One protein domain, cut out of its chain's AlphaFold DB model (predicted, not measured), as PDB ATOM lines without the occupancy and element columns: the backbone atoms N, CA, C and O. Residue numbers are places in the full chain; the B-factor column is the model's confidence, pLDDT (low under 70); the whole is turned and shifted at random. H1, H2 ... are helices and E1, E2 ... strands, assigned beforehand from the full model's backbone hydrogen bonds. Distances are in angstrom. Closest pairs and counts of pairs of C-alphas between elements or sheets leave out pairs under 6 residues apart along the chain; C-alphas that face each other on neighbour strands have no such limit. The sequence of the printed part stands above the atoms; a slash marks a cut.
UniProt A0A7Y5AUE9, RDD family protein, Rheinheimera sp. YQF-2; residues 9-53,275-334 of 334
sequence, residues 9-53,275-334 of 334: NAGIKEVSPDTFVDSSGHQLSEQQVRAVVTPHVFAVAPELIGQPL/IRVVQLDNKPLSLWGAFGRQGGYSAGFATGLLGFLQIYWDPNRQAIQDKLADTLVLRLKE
ATOM      1  N   ASN A   9     162.546 214.176 227.673       47.22
ATOM      2  CA  ASN A   9     163.537 215.244 227.436       47.22
ATOM      3  C   ASN A   9     164.629 215.290 228.538       47.22
ATOM      4  O   ASN A   9     165.306 216.300 228.715       47.22
ATOM      5  N   ALA A  10     164.792 214.210 229.303       54.97
ATOM      6  CA  ALA A  10     165.612 214.157 230.500       54.97
ATOM      7  C   ALA A  10     166.997 213.546 230.211       54.97
ATOM      8  O   ALA A  10     167.155 212.337 230.072       54.97
ATOM      9  N   GLY A  11     167.998 214.429 230.124       69.69
ATOM     10  CA  GLY A  11     169.414 214.194 230.430       69.69
ATOM     11  C   GLY A  11     170.012 212.849 230.018       69.69
ATOM     12  O   GLY A  11     170.327 212.038 230.885       69.69
ATOM     13  N   ILE A  12     170.243 212.649 228.718       80.81
ATOM     14  CA  ILE A  12     171.049 211.523 228.229       80.81
ATOM     15  C   ILE A  12     172.502 211.735 228.660       80.81
ATOM     16  O   ILE A  12     173.072 212.802 228.414       80.81
ATOM     17  N   LYS A  13     173.106 210.720 229.281       83.31
ATOM     18  CA  LYS A  13     174.512 210.742 229.708       83.31
ATOM     19  C   LYS A  13     175.281 209.591 229.084       83.31
ATOM     20  O   LYS A  13     174.761 208.488 228.939       83.31
ATOM     21  N   GLU A  14     176.530 209.860 228.734       84.81
ATOM     22  CA  GLU A  14     177.482 208.840 228.307       84.81
ATOM     23  C   GLU A  14     178.158 208.243 229.550       84.81
ATOM     24  O   GLU A  14     178.707 208.981 230.369       84.81
ATOM     25  N   VAL A  15     178.055 206.923 229.728       85.19
ATOM     26  CA  VAL A  15     178.598 206.198 230.901       85.19
ATOM     27  C   VAL A  15     179.879 205.444 230.541       85.19
ATOM     28  O   VAL A  15     180.789 205.319 231.357       85.19
ATOM     29  N   SER A  16     179.966 204.981 229.298       82.31
ATOM     30  CA  SER A  16     181.160 204.420 228.666       82.31
ATOM     31  C   SER A  16     181.142 204.789 227.180       82.31
ATOM     32  O   SER A  16     180.074 205.175 226.695       82.31
ATOM     33  N   PRO A  17     182.274 204.687 226.452       82.31
ATOM     34  CA  PRO A  17     182.315 205.019 225.030       82.31
ATOM     35  C   PRO A  17     181.161 204.358 224.270       82.31
ATOM     36  O   PRO A  17     180.913 203.161 224.439       82.31
ATOM     37  N   ASP A  18     180.414 205.161 223.513       78.00
ATOM     38  CA  ASP A  18     179.241 204.748 222.725       78.00
ATOM     39  C   ASP A  18     178.076 204.136 223.535       78.00
ATOM     40  O   ASP A  18     177.129 203.577 222.976       78.00
ATOM     41  N   THR A  19     178.098 204.266 224.862       84.56
ATOM     42  CA  THR A  19     177.084 203.720 225.769       84.56
ATOM     43  C   THR A  19     176.342 204.843 226.479       84.56
ATOM     44  O   THR A  19     176.857 205.486 227.400       84.56
ATOM     45  N   PHE A  20     175.093 205.049 226.066       85.31
ATOM     46  CA  PHE A  20     174.250 206.133 226.553       85.31
ATOM     47  C   PHE A  20     173.111 205.598 227.413       85.31
ATOM     48  O   PHE A  20     172.417 204.657 227.019       85.31
ATOM     49  N   VAL A  21     172.899 206.235 228.561       86.25
ATOM     50  CA  VAL A  21     171.769 205.953 229.451       86.25
ATOM     51  C   VAL A  21     170.847 207.159 229.519       86.25
ATOM     52  O   VAL A  21     171.294 208.309 229.447       86.25
ATOM     53  N   ASP A  22     169.554 206.891 229.642       85.25
ATOM     54  CA  ASP A  22     168.573 207.924 229.942       85.25
ATOM     55  C   ASP A  22     168.586 208.305 231.434       85.25
ATOM     56  O   ASP A  22     169.316 207.738 232.253       85.25
ATOM     57  N   SER A  23     167.752 209.272 231.811       80.81
ATOM     58  CA  SER A  23     167.599 209.700 233.204       80.81
ATOM     59  C   SER A  23     167.102 208.606 234.157       80.81
ATOM     60  O   SER A  23     167.230 208.772 235.367       80.81
ATOM     61  N   SER A  24     166.517 207.521 233.640       82.12
ATOM     62  CA  SER A  24     166.058 206.367 234.422       82.12
ATOM     63  C   SER A  24     167.133 205.284 234.584       82.12
ATOM     64  O   SER A  24     166.927 204.318 235.316       82.12
ATOM     65  N   GLY A  25     168.296 205.456 233.942       80.19
ATOM     66  CA  GLY A  25     169.389 204.487 233.943       80.19
ATOM     67  C   GLY A  25     169.223 203.368 232.912       80.19
ATOM     68  O   GLY A  25     170.021 202.432 232.907       80.19
ATOM     69  N   HIS A  26     168.225 203.450 232.027       86.25
ATOM     70  CA  HIS A  26     168.043 202.485 230.950       86.25
ATOM     71  C   HIS A  26     169.019 202.786 229.805       86.25
ATOM     72  O   HIS A  26     169.107 203.914 229.314       86.25
ATOM     73  N   GLN A  27     169.740 201.763 229.339       87.12
ATOM     74  CA  GLN A  27     170.647 201.880 228.197       87.12
ATOM     75  C   GLN A  27     169.865 202.034 226.887       87.12
ATOM     76  O   GLN A  27     168.963 201.252 226.588       87.12
ATOM     77  N   LEU A  28     170.214 203.034 226.085       83.94
ATOM     78  CA  LEU A  28     169.589 203.272 224.788       83.94
ATOM     79  C   LEU A  28     170.090 202.252 223.754       83.94
ATOM     80  O   LEU A  28     171.285 201.984 223.654       83.94
ATOM     81  N   SER A  29     169.179 201.720 222.938       87.69
ATOM     82  CA  SER A  29     169.546 200.923 221.758       87.69
ATOM     83  C   SER A  29     170.193 201.792 220.673       87.69
ATOM     84  O   SER A  29     169.905 202.986 220.580       87.69
ATOM     85  N   GLU A  30     170.983 201.202 219.769       85.69
ATOM     86  CA  GLU A  30     171.628 201.943 218.667       85.69
ATOM     87  C   GLU A  30     170.641 202.781 217.835       85.69
ATOM     88  O   GLU A  30     170.935 203.905 217.425       85.69
ATOM     89  N   GLN A  31     169.435 202.259 217.592       86.25
ATOM     90  CA  GLN A  31     168.410 202.983 216.839       86.25
ATOM     91  C   GLN A  31     167.899 204.213 217.596       86.25
ATOM     92  O   GLN A  31     167.657 205.249 216.969       86.25
ATOM     93  N   GLN A  32     167.742 204.104 218.919       85.69
ATOM     94  CA  GLN A  32     167.326 205.208 219.782       85.69
ATOM     95  C   GLN A  32     168.430 206.255 219.899       85.69
ATOM     96  O   GLN A  32     168.142 207.432 219.700       85.69
ATOM     97  N   VAL A  33     169.682 205.831 220.108       85.62
ATOM     98  CA  VAL A  33     170.865 206.710 220.132       85.62
ATOM     99  C   VAL A  33     170.916 207.553 218.862       85.62
ATOM    100  O   VAL A  33     170.973 208.775 218.921       85.62
ATOM    101  N   ARG A  34     170.763 206.928 217.691       86.62
ATOM    102  CA  ARG A  34     170.783 207.638 216.405       86.62
ATOM    103  C   ARG A  34     169.552 208.504 216.147       86.62
ATOM    104  O   ARG A  34     169.522 209.210 215.137       86.62
ATOM    105  N   ALA A  35     168.488 208.382 216.933       86.88
ATOM    106  CA  ALA A  35     167.261 209.154 216.758       86.88
ATOM    107  C   ALA A  35     167.271 210.470 217.543       86.88
ATOM    108  O   ALA A  35     166.437 211.331 217.255       86.88
ATOM    109  N   VAL A  36     168.201 210.636 218.483       86.44
ATOM    110  CA  VAL A  36     168.274 211.774 219.402       86.44
ATOM    111  C   VAL A  36     169.661 212.404 219.382       86.44
ATOM    112  O   VAL A  36     170.633 211.767 218.995       86.44
ATOM    113  N   VAL A  37     169.755 213.672 219.771       85.44
ATOM    114  CA  VAL A  37     171.047 214.351 219.916       85.44
ATOM    115  C   VAL A  37     171.793 213.771 221.118       85.44
ATOM    116  O   VAL A  37     171.269 213.793 222.237       85.44
ATOM    117  N   THR A  38     173.017 213.296 220.895       85.12
ATOM    118  CA  THR A  38     173.913 212.789 221.938       85.12
ATOM    119  C   THR A  38     174.989 213.821 222.293       85.12
ATOM    120  O   THR A  38     175.384 214.616 221.433       85.12
ATOM    121  N   PRO A  39     175.518 213.802 223.532       77.81
ATOM    122  CA  PRO A  39     176.622 214.674 223.961       77.81
ATOM    123  C   PRO A  39     177.985 214.310 223.335       77.81
ATOM    124  O   PRO A  39     179.020 214.819 223.753       77.81
ATOM    125  N   HIS A  40     177.999 213.417 222.345       63.66
ATOM    126  CA  HIS A  40     179.201 212.832 221.774       63.66
ATOM    127  C   HIS A  40     180.092 213.898 221.092       63.66
ATOM    128  O   HIS A  40     179.704 214.528 220.107       63.66
ATOM    129  N   VAL A  41     181.319 214.043 221.605       53.47
ATOM    130  CA  VAL A  41     182.513 214.692 221.010       53.47
ATOM    131  C   VAL A  41     182.486 216.216 220.779       53.47
ATOM    132  O   VAL A  41     183.535 216.780 220.489       53.47
ATOM    133  N   PHE A  42     181.402 216.949 221.044       56.81
ATOM    134  CA  PHE A  42     181.444 218.424 221.038       56.81
ATOM    135  C   PHE A  42     180.564 219.031 222.128       56.81
ATOM    136  O   PHE A  42     179.654 218.378 222.629       56.81
ATOM    137  N   ALA A  43     180.843 220.287 222.494       68.50
ATOM    138  CA  ALA A  43     180.111 221.083 223.481       68.50
ATOM    139  C   ALA A  43     178.685 221.418 223.000       68.50
ATOM    140  O   ALA A  43     178.349 222.568 222.722       68.50
ATOM    141  N   VAL A  44     177.855 220.388 222.848       79.12
ATOM    142  CA  VAL A  44     176.430 220.505 222.572       79.12
ATOM    143  C   VAL A  44     175.780 221.147 223.793       79.12
ATOM    144  O   VAL A  44     175.941 220.666 224.915       79.12
ATOM    145  N   ALA A  45     175.043 222.231 223.574       83.12
ATOM    146  CA  ALA A  45     174.298 222.892 224.629       83.12
ATOM    147  C   ALA A  45     173.325 221.892 225.290       83.12
ATOM    148  O   ALA A  45     172.655 221.139 224.570       83.12
ATOM    149  N   PRO A  46     173.229 221.849 226.633       81.94
ATOM    150  CA  PRO A  46     172.429 220.848 227.340       81.94
ATOM    151  C   PRO A  46     170.965 220.780 226.888       81.94
ATOM    152  O   PRO A  46     170.356 219.716 226.929       81.94
ATOM    153  N   GLU A  47     170.407 221.889 226.399       85.75
ATOM    154  CA  GLU A  47     169.021 221.988 225.925       85.75
ATOM    155  C   GLU A  47     168.769 221.226 224.612       85.75
ATOM    156  O   GLU A  47     167.618 220.952 224.254       85.75
ATOM    157  N   LEU A  48     169.833 220.907 223.869       84.25
ATOM    158  CA  LEU A  48     169.751 220.160 222.618       84.25
ATOM    159  C   LEU A  48     169.804 218.649 222.833       84.25
ATOM    160  O   LEU A  48     169.311 217.918 221.977       84.25
ATOM    161  N   ILE A  49     170.364 218.177 223.949       86.25
ATOM    162  CA  ILE A  49     170.521 216.748 224.239       86.25
ATOM    163  C   ILE A  49     169.140 216.089 224.354       86.25
ATOM    164  O   ILE A  49     168.230 216.614 224.989       86.25
ATOM    165  N   GLY A  50     168.965 214.935 223.706       84.44
ATOM    166  CA  GLY A  50     167.688 214.211 223.691       84.44
ATOM    167  C   GLY A  50     166.654 214.739 222.689       84.44
ATOM    168  O   GLY A  50     165.634 214.087 222.460       84.44
ATOM    169  N   GLN A  51     166.910 215.869 222.021       89.00
ATOM    170  CA  GLN A  51     166.023 216.355 220.964       89.00
ATOM    171  C   GLN A  51     166.023 215.394 219.765       89.00
ATOM    172  O   GLN A  51     167.070 214.846 219.411       89.00
ATOM    173  N   PRO A  52     164.878 215.193 219.088       91.69
ATOM    174  CA  PRO A  52     164.799 214.260 217.975       91.69
ATOM    175  C   PRO A  52     165.553 214.787 216.745       91.69
ATOM    176  O   PRO A  52     165.341 215.909 216.281       91.69
ATOM    177  N   LEU A  53     166.389 213.938 216.153       91.81
ATOM    178  CA  LEU A  53     167.153 214.235 214.943       91.81
ATOM    179  C   LEU A  53     166.339 213.970 213.670       91.81
ATOM    180  O   LEU A  53     165.592 212.993 213.541       91.81
ATOM    181  N   ILE A 275     161.331 220.304 209.961       96.00
ATOM    182  CA  ILE A 275     162.731 220.248 210.406       96.00
ATOM    183  C   ILE A 275     163.331 221.648 210.469       96.00
ATOM    184  O   ILE A 275     162.899 222.557 209.758       96.00
ATOM    185  N   ARG A 276     164.345 221.827 211.316       95.25
ATOM    186  CA  ARG A 276     165.102 223.080 211.403       95.25
ATOM    187  C   ARG A 276     166.572 222.825 211.690       95.25
ATOM    188  O   ARG A 276     166.919 221.832 212.321       95.25
ATOM    189  N   VAL A 277     167.417 223.735 211.223       95.12
ATOM    190  CA  VAL A 277     168.843 223.777 211.558       95.12
ATOM    191  C   VAL A 277     169.026 224.560 212.861       95.12
ATOM    192  O   VAL A 277     168.393 225.596 213.045       95.12
ATOM    193  N   VAL A 278     169.882 224.088 213.759       92.94
ATOM    194  CA  VAL A 278     170.255 224.783 215.001       92.94
ATOM    195  C   VAL A 278     171.773 224.739 215.168       92.94
ATOM    196  O   VAL A 278     172.390 223.769 214.729       92.94
ATOM    197  N   GLN A 279     172.379 225.772 215.756       92.31
ATOM    198  CA  GLN A 279     173.787 225.710 216.167       92.31
ATOM    199  C   GLN A 279     173.951 224.830 217.406       92.31
ATOM    200  O   GLN A 279     173.013 224.695 218.192       92.31
ATOM    201  N   LEU A 280     175.138 224.242 217.582       90.06
ATOM    202  CA  LEU A 280     175.456 223.415 218.754       90.06
ATOM    203  C   LEU A 280     175.332 224.181 220.077       90.06
ATOM    204  O   LEU A 280     175.029 223.565 221.091       90.06
ATOM    205  N   ASP A 281     175.486 225.506 220.069       88.12
ATOM    206  CA  ASP A 281     175.313 226.373 221.242       88.12
ATOM    207  C   ASP A 281     173.852 226.822 221.476       88.12
ATOM    208  O   ASP A 281     173.594 227.714 222.283       88.12
ATOM    209  N   ASN A 282     172.894 226.224 220.753       86.88
ATOM    210  CA  ASN A 282     171.461 226.532 220.784       86.88
ATOM    211  C   ASN A 282     171.098 227.984 220.407       86.88
ATOM    212  O   ASN A 282     169.971 228.431 220.640       86.88
ATOM    213  N   LYS A 283     172.009 228.734 219.777       86.69
ATOM    214  CA  LYS A 283     171.705 230.074 219.266       86.69
ATOM    215  C   LYS A 283     171.136 230.023 217.843       86.69
ATOM    216  O   LYS A 283     171.347 229.057 217.098       86.69
ATOM    217  N   PRO A 284     170.371 231.053 217.435       84.62
ATOM    218  CA  PRO A 284     169.950 231.182 216.046       84.62
ATOM    219  C   PRO A 284     171.170 231.381 215.136       84.62
ATOM    220  O   PRO A 284     172.058 232.174 215.449       84.62
ATOM    221  N   LEU A 285     171.181 230.713 213.974       89.62
ATOM    222  CA  LEU A 285     172.250 230.897 212.990       89.62
ATOM    223  C   LEU A 285     172.323 232.356 212.531       89.62
ATOM    224  O   LEU A 285     171.351 232.915 212.020       89.62
ATOM    225  N   SER A 286     173.514 232.942 212.632       92.44
ATOM    226  CA  SER A 286     173.809 234.238 212.025       92.44
ATOM    227  C   SER A 286     173.837 234.139 210.494       92.44
ATOM    228  O   SER A 286     173.992 233.055 209.928       92.44
ATOM    229  N   LEU A 287     173.739 235.280 209.801       92.94
ATOM    230  CA  LEU A 287     173.892 235.328 208.339       92.94
ATOM    231  C   LEU A 287     175.246 234.764 207.891       92.94
ATOM    232  O   LEU A 287     175.300 233.990 206.940       92.94
ATOM    233  N   TRP A 288     176.322 235.109 208.605       92.81
ATOM    234  CA  TRP A 288     177.660 234.605 208.301       92.81
ATOM    235  C   TRP A 288     177.776 233.098 208.541       92.81
ATOM    236  O   TRP A 288     178.296 232.384 207.690       92.81
ATOM    237  N   GLY A 289     177.214 232.589 209.643       91.44
ATOM    238  CA  GLY A 289     177.171 231.148 209.909       91.44
ATOM    239  C   GLY A 289     176.351 230.388 208.862       91.44
ATOM    240  O   GLY A 289     176.773 229.340 208.375       91.44
ATOM    241  N   ALA A 290     175.208 230.940 208.443       94.12
ATOM    242  CA  ALA A 290     174.370 230.347 207.404       94.12
ATOM    243  C   ALA A 290     175.052 230.339 206.028       94.12
ATOM    244  O   ALA A 290     174.900 229.357 205.296       94.12
ATOM    245  N   PHE A 291     175.819 231.384 205.703       93.81
ATOM    246  CA  PHE A 291     176.638 231.461 204.493       93.81
ATOM    247  C   PHE A 291     177.813 230.473 204.537       93.81
ATOM    248  O   PHE A 291     177.986 229.693 203.604       93.81
ATOM    249  N   GLY A 292     178.567 230.429 205.641       91.69
ATOM    250  CA  GLY A 292     179.672 229.482 205.833       91.69
ATOM    251  C   GLY A 292     179.219 228.024 205.715       91.69
ATOM    252  O   GLY A 292     179.870 227.214 205.055       91.69
ATOM    253  N   ARG A 293     178.019 227.713 206.223       94.00
ATOM    254  CA  ARG A 293     177.372 226.409 206.030       94.00
ATOM    255  C   ARG A 293     177.133 226.063 204.553       94.00
ATOM    256  O   ARG A 293     177.156 224.883 204.214       94.00
ATOM    257  N   GLN A 294     176.933 227.044 203.666       92.31
ATOM    258  CA  GLN A 294     176.829 226.788 202.220       92.31
ATOM    259  C   GLN A 294     178.162 226.340 201.619       92.31
ATOM    260  O   GLN A 294     178.179 225.428 200.796       92.31
ATOM    261  N   GLY A 295     179.283 226.898 202.089       87.25
ATOM    262  CA  GLY A 295     180.626 226.456 201.694       87.25
ATOM    263  C   GLY A 295     180.872 224.973 201.991       87.25
ATOM    264  O   GLY A 295     181.528 224.276 201.217       87.25
ATOM    265  N   GLY A 296     180.251 224.449 203.051       88.38
ATOM    266  CA  GLY A 296     180.273 223.023 203.353       88.38
ATOM    267  C   GLY A 296     179.618 222.134 202.287       88.38
ATOM    268  O   GLY A 296     180.056 221.000 202.107       88.38
ATOM    269  N   TYR A 297     178.632 222.626 201.524       88.56
ATOM    270  CA  TYR A 297     178.091 221.867 200.386       88.56
ATOM    271  C   TYR A 297     179.121 221.749 199.262       88.56
ATOM    272  O   TYR A 297     179.268 220.670 198.693       88.56
ATOM    273  N   SER A 298     179.889 222.806 198.987       85.62
ATOM    274  CA  SER A 298     180.995 222.741 198.025       85.62
ATOM    275  C   SER A 298     182.035 221.698 198.442       85.62
ATOM    276  O   SER A 298     182.461 220.896 197.615       85.62
ATOM    277  N   ALA A 299     182.379 221.634 199.733       87.00
ATOM    278  CA  ALA A 299     183.259 220.593 200.271       87.00
ATOM    279  C   ALA A 299     182.653 219.179 200.133       87.00
ATOM    280  O   ALA A 299     183.353 218.222 199.802       87.00
ATOM    281  N   GLY A 300     181.339 219.033 200.327       87.00
ATOM    282  CA  GLY A 300     180.631 217.771 200.097       87.00
ATOM    283  C   GLY A 300     180.700 217.291 198.646       87.00
ATOM    284  O   GLY A 300     180.915 216.105 198.406       87.00
ATOM    285  N   PHE A 301     180.606 218.202 197.675       87.19
ATOM    286  CA  PHE A 301     180.836 217.867 196.267       87.19
ATOM    287  C   PHE A 301     182.306 217.540 195.981       87.19
ATOM    288  O   PHE A 301     182.583 216.542 195.319       87.19
ATOM    289  N   ALA A 302     183.246 218.317 196.528       88.56
ATOM    290  CA  ALA A 302     184.684 218.094 196.350       88.56
ATOM    291  C   ALA A 302     185.156 216.737 196.905       88.56
ATOM    292  O   ALA A 302     186.085 216.139 196.375       88.56
ATOM    293  N   THR A 303     184.483 216.219 197.936       89.19
ATOM    294  CA  THR A 303     184.739 214.888 198.516       89.19
ATOM    295  C   THR A 303     183.998 213.751 197.799       89.19
ATOM    296  O   THR A 303     183.883 212.652 198.339       89.19
ATOM    297  N   GLY A 304     183.461 213.983 196.595       87.81
ATOM    298  CA  GLY A 304     182.765 212.953 195.819       87.81
ATOM    299  C   GLY A 304     181.448 212.506 196.455       87.81
ATOM    300  O   GLY A 304     181.111 211.328 196.416       87.81
ATOM    301  N   LEU A 305     180.718 213.433 197.087       90.38
ATOM    302  CA  LEU A 305     179.472 213.202 197.832       90.38
ATOM    303  C   LEU A 305     179.619 212.390 199.130       90.38
ATOM    304  O   LEU A 305     178.658 212.322 199.902       90.38
ATOM    305  N   LEU A 306     180.802 211.842 199.434       90.50
ATOM    306  CA  LEU A 306     181.045 211.112 200.682       90.50
ATOM    307  C   LEU A 306     180.756 211.978 201.910       90.50
ATOM    308  O   LEU A 306     180.154 211.493 202.865       90.50
ATOM    309  N   GLY A 307     181.089 213.274 201.864       88.88
ATOM    310  CA  GLY A 307     180.766 214.218 202.933       88.88
ATOM    311  C   GLY A 307     179.262 214.337 203.228       88.88
ATOM    312  O   GLY A 307     178.879 214.557 204.377       88.88
ATOM    313  N   PHE A 308     178.393 214.137 202.231       91.00
ATOM    314  CA  PHE A 308     176.941 214.101 202.432       91.00
ATOM    315  C   PHE A 308     176.460 212.749 202.960       91.00
ATOM    316  O   PHE A 308     175.556 212.707 203.794       91.00
ATOM    317  N   LEU A 309     177.075 211.652 202.502       92.50
ATOM    318  CA  LEU A 309     176.755 210.294 202.949       92.50
ATOM    319  C   LEU A 309     177.107 210.054 204.424       92.50
ATOM    320  O   LEU A 309     176.500 209.179 205.038       92.50
ATOM    321  N   GLN A 310     177.967 210.889 205.026       91.38
ATOM    322  CA  GLN A 310     178.274 210.847 206.465       91.38
ATOM    323  C   GLN A 310     177.038 210.827 207.364       91.38
ATOM    324  O   GLN A 310     177.049 210.187 208.410       91.38
ATOM    325  N   ILE A 311     175.925 211.411 206.920       92.31
ATOM    326  CA  ILE A 311     174.649 211.368 207.637       92.31
ATOM    327  C   ILE A 311     174.160 209.941 207.978       92.31
ATOM    328  O   ILE A 311     173.379 209.763 208.917       92.31
ATOM    329  N   TYR A 312     174.580 208.926 207.216       91.56
ATOM    330  CA  TYR A 312     174.154 207.538 207.393       91.56
ATOM    331  C   TYR A 312     174.932 206.775 208.463       91.56
ATOM    332  O   TYR A 312     174.436 205.737 208.899       91.56
ATOM    333  N   TRP A 313     176.083 207.268 208.913       89.25
ATOM    334  CA  TRP A 313     176.899 206.610 209.941       89.25
ATOM    335  C   TRP A 313     177.325 207.539 211.079       89.25
ATOM    336  O   TRP A 313     177.703 207.053 212.136       89.25
ATOM    337  N   ASP A 314     177.218 208.855 210.911       89.25
ATOM    338  CA  ASP A 314     177.502 209.812 211.975       89.25
ATOM    339  C   ASP A 314     176.484 209.691 213.136       89.25
ATOM    340  O   ASP A 314     175.272 209.661 212.861       89.25
ATOM    341  N   PRO A 315     176.927 209.650 214.413       86.12
ATOM    342  CA  PRO A 315     176.044 209.476 215.572       86.12
ATOM    343  C   PRO A 315     174.923 210.517 215.637       86.12
ATOM    344  O   PRO A 315     173.750 210.169 215.784       86.12
ATOM    345  N   ASN A 316     175.267 211.787 215.402       89.44
ATOM    346  CA  ASN A 316     174.341 212.917 215.417       89.44
ATOM    347  C   ASN A 316     173.749 213.228 214.030       89.44
ATOM    348  O   ASN A 316     173.081 214.251 213.825       89.44
ATOM    349  N   ARG A 317     173.952 212.331 213.054       91.69
ATOM    350  CA  ARG A 317     173.519 212.488 211.659       91.69
ATOM    351  C   ARG A 317     173.972 213.828 211.078       91.69
ATOM    352  O   ARG A 317     173.190 214.523 210.420       91.69
ATOM    353  N   GLN A 318     175.205 214.233 211.350       92.88
ATOM    354  CA  GLN A 318     175.797 215.421 210.754       92.88
ATOM    355  C   GLN A 318     176.418 215.066 209.403       92.88
ATOM    356  O   GLN A 318     177.198 214.123 209.281       92.88
ATOM    357  N   ALA A 319     176.065 215.833 208.374       93.00
ATOM    358  CA  ALA A 319     176.810 215.832 207.119       93.00
ATOM    359  C   ALA A 319     177.992 216.815 207.208       93.00
ATOM    360  O   ALA A 319     178.066 217.620 208.135       93.00
ATOM    361  N   ILE A 320     178.894 216.801 206.225       92.69
ATOM    362  CA  ILE A 320     180.091 217.662 206.209       92.69
ATOM    363  C   ILE A 320     179.768 219.151 206.394       92.69
ATOM    364  O   ILE A 320     180.438 219.838 207.159       92.69
ATOM    365  N   GLN A 321     178.696 219.646 205.774       93.06
ATOM    366  CA  GLN A 321     178.261 221.029 205.941       93.06
ATOM    367  C   GLN A 321     177.749 221.334 207.347       93.06
ATOM    368  O   GLN A 321     177.849 222.469 207.802       93.06
ATOM    369  N   ASP A 322     177.181 220.336 208.023       92.81
ATOM    370  CA  ASP A 322     176.668 220.503 209.374       92.81
ATOM    371  C   ASP A 322     177.837 220.552 210.365       92.81
ATOM    372  O   ASP A 322     177.825 221.397 211.257       92.81
ATOM    373  N   LYS A 323     178.874 219.732 210.139       90.19
ATOM    374  CA  LYS A 323     180.116 219.717 210.927       90.19
ATOM    375  C   LYS A 323     180.930 220.996 210.771       90.19
ATOM    376  O   LYS A 323     181.354 221.567 211.759       90.19
ATOM    377  N   LEU A 324     181.113 221.474 209.540       89.69
ATOM    378  CA  LEU A 324     181.891 222.692 209.275       89.69
ATOM    379  C   LEU A 324     181.255 223.967 209.844       89.69
ATOM    380  O   LEU A 324     181.938 224.972 209.994       89.69
ATOM    381  N   ALA A 325     179.947 223.944 210.101       90.69
ATOM    382  CA  ALA A 325     179.204 225.091 210.609       90.69
ATOM    383  C   ALA A 325     178.771 224.941 212.074       90.69
ATOM    384  O   ALA A 325     178.001 225.780 212.542       90.69
ATOM    385  N   ASP A 326     179.198 223.875 212.761       91.38
ATOM    386  CA  ASP A 326     178.761 223.531 214.117       91.38
ATOM    387  C   ASP A 326     177.231 223.564 214.253       91.38
ATOM    388  O   ASP A 326     176.649 224.273 215.079       91.38
ATOM    389  N   THR A 327     176.551 222.802 213.392       92.94
ATOM    390  CA  THR A 327     175.085 222.741 213.349       92.94
ATOM    391  C   THR A 327     174.528 221.326 213.416       92.94
ATOM    392  O   THR A 327     175.176 220.343 213.060       92.94
ATOM    393  N   LEU A 328     173.270 221.232 213.844       92.94
ATOM    394  CA  LEU A 328     172.449 220.026 213.840       92.94
ATOM    395  C   LEU A 328     171.129 220.299 213.125       92.94
ATOM    396  O   LEU A 328     170.656 221.434 213.063       92.94
ATOM    397  N   VAL A 329     170.499 219.243 212.608       94.50
ATOM    398  CA  VAL A 329     169.152 219.338 212.031       94.50
ATOM    399  C   VAL A 329     168.178 218.553 212.892       94.50
ATOM    400  O   VAL A 329     168.144 217.316 212.864       94.50
ATOM    401  N   LEU A 330     167.356 219.298 213.619       94.19
ATOM    402  CA  LEU A 330     166.338 218.756 214.500       94.19
ATOM    403  C   LEU A 330     165.043 218.505 213.735       94.19
ATOM    404  O   LEU A 330     164.690 219.227 212.795       94.19
ATOM    405  N   ARG A 331     164.315 217.487 214.177       94.69
ATOM    406  CA  ARG A 331     162.906 217.298 213.857       94.69
ATOM    407  C   ARG A 331     162.078 218.115 214.846       94.69
ATOM    408  O   ARG A 331     162.276 218.015 216.049       94.69
ATOM    409  N   LEU A 332     161.141 218.905 214.343       91.75
ATOM    410  CA  LEU A 332     160.147 219.550 215.190       91.75
ATOM    411  C   LEU A 332     159.134 218.491 215.640       91.75
ATOM    412  O   LEU A 332     158.709 217.660 214.828       91.75
ATOM    413  N   LYS A 333     158.827 218.478 216.941       74.19
ATOM    414  CA  LYS A 333     157.690 217.725 217.477       74.19
ATOM    415  C   LYS A 333     156.422 218.459 217.018       74.19
ATOM    416  O   LYS A 333     156.414 219.690 217.029       74.19
ATOM    417  N   GLU A 334     155.471 217.695 216.483       54.47
ATOM    418  CA  GLU A 334     154.126 218.191 216.147       54.47
ATOM    419  C   GLU A 334     153.389 218.610 217.418       54.47
ATOM    420  O   GLU A 334     153.638 217.961 218.461       54.47
TER     421      GLU A 334
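What this domain is: This is residues 9 to 53 and 275 to 334 of the 334 residues of the protein "RDD family protein" of Rheinheimera sp. YQF-2 (UniProt A0A7Y5AUE9). At one end of the longest axis, H2 and H3 meet as an L with short H4 in its corner; at the other end is a small hairpin, E1 and E2, with H1 near it. Between these ends lie the two-stranded ribbon E3 and E4 and the looped residues 34 to 53. The printed part has 105 residues, under half of them in named elements, in the order E1 E2 H1 E3 H2 H3 H4 E4; the class is mixed, helices and strands, and both two-stranded sheets, E1 - E2 and E3 - E4, are antiparallel. The whole is compact, with a radius of gyration of the C-alphas of 14.2 A and spans of 42 by 28 by 27 A.

Where its parts are: E1, residues 13 to 16, begins at C-alpha 13 (174.512, 210.742, 229.708); E2 is residues 19 to 21 and H1 residues 30 to 33. E3, residues 275 to 279, is 13.6 A long. H2, residues 287 to 302, is 23.6 A long, and H3, residues 306 to 312, 10.3 A. H4 is residues 320 to 324. E4, residues 327 to 331, is 13.3 A long and ends at C-alpha 331 (162.906, 217.298, 213.857).

How they stand to each other: E1 and E2 are a hairpin at 143 degrees, with N 13 and O 21 3.0 A apart. E3 and E4 are antiparallel at 151 degrees, with N 278 and O 328 2.9 A apart. H2 and H4 touch, closest at the C-alphas of Gly 296 and Gln 321, 3.8 A. H2, with residues 299 to 301 alone, and H3 touch only at the corner, about perpendicular at 76 degrees, closest at the C-alphas of Gly 300 and Gly 307, 4.5 A. H3 and H4 touch, closest at the C-alphas of Gly 307 and Ile 320, 4.8 A. H1 touches no helix, and E1 and E4 are apart. H4 has every O i to N i+4 pair within hydrogen-bond range, H2 10 of 12, H3 1 of 3 beside 3 of 4 O i to N i+3 pairs; H1 is too short for an O i to N i+4 pair.

The domain as a whole: The C-alphas of Ser 24 and Ala 302, 44.0 A, are the two farthest apart. Residues 54 to 274 are not printed; C-alphas 53 and 275 are 8.7 A apart across the cut. Of the links printed whole, none is long. Residues 9 to 11, 40 to 43 and 334 have pLDDT under 70.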